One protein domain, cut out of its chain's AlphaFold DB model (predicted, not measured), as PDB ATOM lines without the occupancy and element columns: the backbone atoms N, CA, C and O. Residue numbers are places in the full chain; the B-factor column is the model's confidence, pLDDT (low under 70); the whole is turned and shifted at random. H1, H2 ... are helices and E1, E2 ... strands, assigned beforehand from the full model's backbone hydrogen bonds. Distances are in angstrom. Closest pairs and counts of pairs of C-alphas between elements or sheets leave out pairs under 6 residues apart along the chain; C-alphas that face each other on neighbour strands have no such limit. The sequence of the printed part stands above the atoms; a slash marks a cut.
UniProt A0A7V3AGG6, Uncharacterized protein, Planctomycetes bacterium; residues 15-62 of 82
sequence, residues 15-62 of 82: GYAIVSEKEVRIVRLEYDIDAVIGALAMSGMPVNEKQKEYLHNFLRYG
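This is residues 15 to 62 of the 82 residues of an uncharacterized protein of Planctomycetes bacterium (UniProt A0A7V3AGG6). A two-stranded hairpin, E1 and E2, and a pair of packed helices, H1 and H2, sit one beyond the other along a rod, with the turn of the hairpin sticking out at one end in residues 19 to 24. After H1 the backbone folds back, and H2 runs toward the hairpin. The printed part has 48 residues, with two named strands and then two named helices in the order E1, E2, H1, H2; the sheet, order E1 - E2, is antiparallel, and the class is mixed, helices and strands. The whole is extended, with a radius of gyration of the C-alphas of 15.4 A and spans of 48 by 20 by 13 A.

E1, residues 15 to 19, and E2, residues 24 to 29, form a hairpin of antiparallel strands at 151 degrees between their directions. The C-alphas of Ala 17 and Ile 26 face each other at 4.5 A. N 18 and O 25 are within hydrogen-bond range at 2.8 A, and N 27 and O 16 at 2.9 A. H1, residues 33 to 42, and H2, residues 49 to 61, touch; their closest C-alphas, those of Ile 33 and His 56, are 6.9 A apart. They run opposite ways at a steep tilt of 46 degrees. H2 is apart from E1 and from E2, and H1 is apart from E1. In H1 and H2 every O i to N i+4 pair is within hydrogen-bond range.

E1 begins at C-alpha 15 (-82.408, 33.846, -52.864). E2 is 16.5 A long. H1 is 14.4 A long and begins at C-alpha 33 (-81.513, 40.897, -40.449). H2 is 18.1 A long and ends at C-alpha 61 (-88.806, 31.654, -41.596).

The two C-alphas farthest apart, those of Lys 22 and Asn 48, are 48.0 A apart. The printed part has no cut. The links E1 to E2 and E2 to H1 are tight, and H1 to H2 is a short link of 6 residues. Mean pLDDT of the printed part is 91.3, and no printed residue is under 70.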
ATOM      1  N   GLY A  15     -82.524  34.731 -51.719       91.19
ATOM      2  CA  GLY A  15     -82.408  33.846 -52.864       91.19
ATOM      3  C   GLY A  15     -82.691  34.569 -54.170       91.19
ATOM      4  O   GLY A  15     -83.649  35.334 -54.260       91.19
ATOM      5  N   TYR A  16     -81.897  34.272 -55.194       91.69
ATOM      6  CA  TYR A  16     -82.146  34.693 -56.573       91.69
ATOM      7  C   TYR A  16     -81.667  33.617 -57.555       91.69
ATOM      8  O   TYR A  16     -80.963  32.680 -57.175       91.69
ATOM      9  N   ALA A  17     -82.078  33.727 -58.818       94.50
ATOM     10  CA  ALA A  17     -81.645  32.827 -59.881       94.50
ATOM     11  C   ALA A  17     -80.759  33.567 -60.886       94.50
ATOM     12  O   ALA A  17     -81.045  34.702 -61.263       94.50
ATOM     13  N   ILE A  18     -79.700  32.902 -61.335       95.12
ATOM     14  CA  ILE A  18     -78.913  33.288 -62.503       95.12
ATOM     15  C   ILE A  18     -79.344  32.359 -63.633       95.12
ATOM     16  O   ILE A  18     -79.231  31.140 -63.507       95.12
ATOM     17  N   VAL A  19     -79.863  32.934 -64.715       96.62
ATOM     18  CA  VAL A  19     -80.341  32.192 -65.886       96.62
ATOM     19  C   VAL A  19     -79.386  32.442 -67.047       96.62
ATOM     20  O   VAL A  19     -79.057  33.587 -67.347       96.62
ATOM     21  N   SER A  20     -78.943  31.366 -67.687       96.62
ATOM     22  CA  SER A  20     -78.125  31.380 -68.899       96.62
ATOM     23  C   SER A  20     -78.702  30.407 -69.929       96.62
ATOM     24  O   SER A  20     -79.596  29.626 -69.615       96.62
ATOM     25  N   GLU A  21     -78.160  30.403 -71.145       97.25
ATOM     26  CA  GLU A  21     -78.565  29.450 -72.190       97.25
ATOM     27  C   GLU A  21     -78.323  27.982 -71.804       97.25
ATOM     28  O   GLU A  21     -78.990  27.089 -72.317       97.25
ATOM     29  N   LYS A  22     -77.354  27.722 -70.916       97.00
ATOM     30  CA  LYS A  22     -76.910  26.364 -70.567       97.00
ATOM     31  C   LYS A  22     -77.468  25.870 -69.241       97.00
ATOM     32  O   LYS A  22     -77.581  24.664 -69.045       97.00
ATOM     33  N   GLU A  23     -77.776  26.780 -68.322       97.12
ATOM     34  CA  GLU A  23     -78.206  26.421 -66.975       97.12
ATOM     35  C   GLU A  23     -79.025  27.514 -66.285       97.12
ATOM     36  O   GLU A  23     -78.891  28.711 -66.560       97.12
ATOM     37  N   VAL A  24     -79.813  27.066 -65.306       96.75
ATOM     38  CA  VAL A  24     -80.416  27.897 -64.266       96.75
ATOM     39  C   VAL A  24     -79.749  27.542 -62.945       96.75
ATOM     40  O   VAL A  24     -79.813  26.396 -62.503       96.75
ATOM     41  N   ARG A  25     -79.145  28.532 -62.286       95.81
ATOM     42  CA  ARG A  25     -78.495  28.363 -60.984       95.81
ATOM     43  C   ARG A  25     -79.192  29.196 -59.922       95.81
ATOM     44  O   ARG A  25     -79.340  30.404 -60.078       95.81
ATOM     45  N   ILE A  26     -79.568  28.563 -58.814       93.94
ATOM     46  CA  ILE A  26     -80.089  29.257 -57.632       93.94
ATOM     47  C   ILE A  26     -78.916  29.653 -56.736       93.94
ATOM     48  O   ILE A  26     -78.071  28.821 -56.410       93.94
ATOM     49  N   VAL A  27     -78.878  30.918 -56.329       94.19
ATOM     50  CA  VAL A  27     -77.881  31.469 -55.406       94.19
ATOM     51  C   VAL A  27     -78.559  31.829 -54.088       94.19
ATOM     52  O   VAL A  27     -79.687  32.325 -54.084       94.19
ATOM     53  N   ARG A  28     -77.863  31.567 -52.975       93.25
ATOM     54  CA  ARG A  28     -78.257  31.957 -51.618       93.25
ATOM     55  C   ARG A  28     -77.174  32.825 -51.001       93.25
ATOM     56  O   ARG A  28     -76.007  32.443 -51.040       93.25
ATOM     57  N   LEU A  29     -77.567  33.955 -50.426       93.69
ATOM     58  CA  LEU A  29     -76.651  34.907 -49.808       93.69
ATOM     59  C   LEU A  29     -77.147  35.298 -48.409       93.69
ATOM     60  O   LEU A  29     -78.340  35.515 -48.191       93.69
ATOM     61  N   GLU A  30     -76.231  35.351 -47.448       92.88
ATOM     62  CA  GLU A  30     -76.524  35.858 -46.107       92.88
ATOM     63  C   GLU A  30     -76.732  37.375 -46.140       92.88
ATOM     64  O   GLU A  30     -76.113  38.084 -46.931       92.88
ATOM     65  N   TYR A  31     -77.613  37.872 -45.278       91.94
ATOM     66  CA  TYR A  31     -77.820  39.302 -45.086       91.94
ATOM     67  C   TYR A  31     -78.052  39.604 -43.609       91.94
ATOM     68  O   TYR A  31     -78.421  38.726 -42.825       91.94
ATOM     69  N   ASP A  32     -77.827  40.861 -43.243       93.44
ATOM     70  CA  ASP A  32     -77.983  41.338 -41.878       93.44
ATOM     71  C   ASP A  32     -79.458  41.661 -41.588       93.44
ATOM     72  O   ASP A  32     -80.002  42.677 -42.023       93.44
ATOM     73  N   ILE A  33     -80.115  40.753 -40.866       91.50
ATOM     74  CA  ILE A  33     -81.513  40.897 -40.449       91.50
ATOM     75  C   ILE A  33     -81.666  42.024 -39.419       91.50
ATOM     76  O   ILE A  33     -82.660  42.751 -39.463       91.50
ATOM     77  N   ASP A  34     -80.688  42.209 -38.532       92.81
ATOM     78  CA  ASP A  34     -80.721  43.248 -37.501       92.81
ATOM     79  C   ASP A  34     -80.666  44.640 -38.134       92.81
ATOM     80  O   ASP A  34     -81.434  45.531 -37.759       92.81
ATOM     81  N   ALA A  35     -79.835  44.812 -39.165       94.44
ATOM     82  CA  ALA A  35     -79.780  46.048 -39.941       94.44
ATOM     83  C   ALA A  35     -81.125  46.374 -40.616       94.44
ATOM     84  O   ALA A  35     -81.550  47.533 -40.620       94.44
ATOM     85  N   VAL A  36     -81.834  45.366 -41.142       92.69
ATOM     86  CA  VAL A  36     -83.173  45.546 -41.736       92.69
ATOM     87  C   VAL A  36     -84.190  45.975 -40.677       92.69
ATOM     88  O   VAL A  36     -84.943  46.923 -40.898       92.69
ATOM     89  N   ILE A  37     -84.201  45.324 -39.512       92.81
ATOM     90  CA  ILE A  37     -85.093  45.686 -38.399       92.81
ATOM     91  C   ILE A  37     -84.787  47.105 -37.900       92.81
ATOM     92  O   ILE A  37     -85.709  47.881 -37.641       92.81
ATOM     93  N   GLY A  38     -83.508  47.481 -37.831       93.88
ATOM     94  CA  GLY A  38     -83.078  48.843 -37.515       93.88
ATOM     95  C   GLY A  38     -83.600  49.870 -38.523       93.88
ATOM     96  O   GLY A  38     -84.151  50.898 -38.127       93.88
ATOM     97  N   ALA A  39     -83.508  49.579 -39.822       93.69
ATOM     98  CA  ALA A  39     -84.054  50.439 -40.872       93.69
ATOM     99  C   ALA A  39     -85.583  50.585 -40.779       93.69
ATOM    100  O   ALA A  39     -86.105  51.691 -40.937       93.69
ATOM    101  N   LEU A  40     -86.303  49.505 -40.456       91.00
ATOM    102  CA  LEU A  40     -87.748  49.553 -40.215       91.00
ATOM    103  C   LEU A  40     -88.088  50.464 -39.031       91.00
ATOM    104  O   LEU A  40     -88.958  51.325 -39.160       91.00
ATOM    105  N   ALA A  41     -87.367  50.351 -37.914       90.75
ATOM    106  CA  ALA A  41     -87.565  51.231 -36.762       90.75
ATOM    107  C   ALA A  41     -87.324  52.712 -37.115       90.75
ATOM    108  O   ALA A  41     -88.102  53.580 -36.721       90.75
ATOM    109  N   MET A  42     -86.295  53.007 -37.921       92.25
ATOM    110  CA  MET A  42     -86.014  54.371 -38.393       92.25
ATOM    111  C   MET A  42     -87.069  54.910 -39.369       92.25
ATOM    112  O   MET A  42     -87.242  56.122 -39.463       92.25
ATOM    113  N   SER A  43     -87.801  54.040 -40.071       92.00
ATOM    114  CA  SER A  43     -88.867  54.441 -41.005       92.00
ATOM    115  C   SER A  43     -90.145  54.950 -40.320       92.00
ATOM    116  O   SER A  43     -91.105  55.317 -40.995       92.00
ATOM    117  N   GLY A  44     -90.173  54.974 -38.983       87.31
ATOM    118  CA  GLY A  44     -91.352  55.341 -38.200       87.31
ATOM    119  C   GLY A  44     -92.274  54.161 -37.901       87.31
ATOM    120  O   GLY A  44     -93.344  54.353 -37.322       87.31
ATOM    121  N   MET A  45     -91.869  52.934 -38.250       86.38
ATOM    122  CA  MET A  45     -92.559  51.739 -37.786       86.38
ATOM    123  C   MET A  45     -92.319  51.584 -36.275       86.38
ATOM    124  O   MET A  45     -91.166  51.571 -35.839       86.38
ATOM    125  N   PRO A  46     -93.371  51.441 -35.449       83.50
ATOM    126  CA  PRO A  46     -93.192  51.110 -34.045       83.50
ATOM    127  C   PRO A  46     -92.631  49.692 -33.952       83.50
ATOM    128  O   PRO A  46     -93.270  48.735 -34.390       83.50
ATOM    129  N   VAL A  47     -91.425  49.577 -33.400       89.12
ATOM    130  CA  VAL A  47     -90.704  48.315 -33.239       89.12
ATOM    131  C   VAL A  47     -90.297  48.168 -31.770       89.12
ATOM    132  O   VAL A  47     -89.218  48.579 -31.349       89.12
ATOM    133  N   ASN A  48     -91.200  47.612 -30.962       91.06
ATOM    134  CA  ASN A  48     -90.927  47.157 -29.598       91.06
ATOM    135  C   ASN A  48     -90.312  45.745 -29.597       91.06
ATOM    136  O   ASN A  48     -90.239  45.094 -30.636       91.06
ATOM    137  N   GLU A  49     -89.895  45.242 -28.433       89.69
ATOM    138  CA  GLU A  49     -89.208  43.942 -28.328       89.69
ATOM    139  C   GLU A  49     -90.017  42.767 -28.898       89.69
ATOM    140  O   GLU A  49     -89.478  41.930 -29.617       89.69
ATOM    141  N   LYS A  50     -91.338  42.748 -28.685       88.69
ATOM    142  CA  LYS A  50     -92.213  41.711 -29.252       88.69
ATOM    143  C   LYS A  50     -92.277  41.796 -30.780       88.69
ATOM    144  O   LYS A  50     -92.331  40.776 -31.464       88.69
ATOM    145  N   GLN A  51     -92.283  43.010 -31.326       90.25
ATOM    146  CA  GLN A  51     -92.266  43.235 -32.771       90.25
ATOM    147  C   GLN A  51     -90.903  42.887 -33.374       90.25
ATOM    148  O   GLN A  51     -90.873  42.311 -34.455       90.25
ATOM    149  N   LYS A  52     -89.791  43.157 -32.678       90.88
ATOM    150  CA  LYS A  52     -88.452  42.708 -33.098       90.88
ATOM    151  C   LYS A  52     -88.380  41.192 -33.182       90.88
ATOM    152  O   LYS A  52     -87.959  40.666 -34.205       90.88
ATOM    153  N   GLU A  53     -88.836  40.492 -32.145       89.62
ATOM    154  CA  GLU A  53     -88.866  39.027 -32.127       89.62
ATOM    155  C   GLU A  53     -89.713  38.473 -33.282       89.62
ATOM    156  O   GLU A  53     -89.290  37.563 -34.000       89.62
ATOM    157  N   TYR A  54     -90.889  39.063 -33.515       88.75
ATOM    158  CA  TYR A  54     -91.722  38.719 -34.662       88.75
ATOM    159  C   TYR A  54     -90.991  38.951 -35.991       88.75
ATOM    160  O   TYR A  54     -90.954  38.045 -36.817       88.75
ATOM    161  N   LEU A  55     -90.375  40.121 -36.189       89.81
ATOM    162  CA  LEU A  55     -89.656  40.463 -37.418       89.81
ATOM    163  C   LEU A  55     -88.462  39.533 -37.660       89.81
ATOM    164  O   LEU A  55     -88.257  39.108 -38.792       89.81
ATOM    165  N   HIS A  56     -87.723  39.149 -36.617       89.44
ATOM    166  CA  HIS A  56     -86.658  38.153 -36.727       89.44
ATOM    167  C   HIS A  56     -87.177  36.819 -37.246       89.44
ATOM    168  O   HIS A  56     -86.619  36.262 -38.192       89.44
ATOM    169  N   ASN A  57     -88.246  36.307 -36.638       87.31
ATOM    170  CA  ASN A  57     -88.844  35.047 -37.062       87.31
ATOM    171  C   ASN A  57     -89.405  35.156 -38.482       87.31
ATOM    172  O   ASN A  57     -89.182  34.271 -39.302       87.31
ATOM    173  N   PHE A  58     -90.054  36.273 -38.796       86.00
ATOM    174  CA  PHE A  58     -90.658  36.529 -40.095       86.00
ATOM    175  C   PHE A  58     -89.627  36.632 -41.225       86.00
ATOM    176  O   PHE A  58     -89.829  36.075 -42.303       86.00
ATOM    177  N   LEU A  59     -88.502  37.305 -40.987       88.12
ATOM    178  CA  LEU A  59     -87.424  37.464 -41.967       88.12
ATOM    179  C   LEU A  59     -86.569  36.197 -42.115       88.12
ATOM    180  O   LEU A  59     -85.958  35.994 -43.166       88.12
ATOM    181  N   ARG A  60     -86.549  35.322 -41.097       84.62
ATOM    182  CA  ARG A  60     -85.847  34.030 -41.155       84.62
ATOM    183  C   ARG A  60     -86.679  32.888 -41.731       84.62
ATOM    184  O   ARG A  60     -86.137  32.043 -42.438       84.62
ATOM    185  N   TYR A  61     -87.958  32.830 -41.385       80.75
ATOM    186  CA  TYR A  61     -88.806  31.654 -41.596       80.75
ATOM    187  C   TYR A  61     -90.105  31.977 -42.354       80.75
ATOM    188  O   TYR A  61     -90.888  31.079 -42.668       80.75
ATOM    189  N   GLY A  62     -90.354  33.248 -42.680       78.12
ATOM    190  CA  GLY A  62     -91.618  33.692 -43.261       78.12
ATOM    191  C   GLY A  62     -92.774  33.627 -42.254       78.12
ATOM    192  O   GLY A  62     -92.589  33.844 -41.063       78.12
TER     193      GLY A  62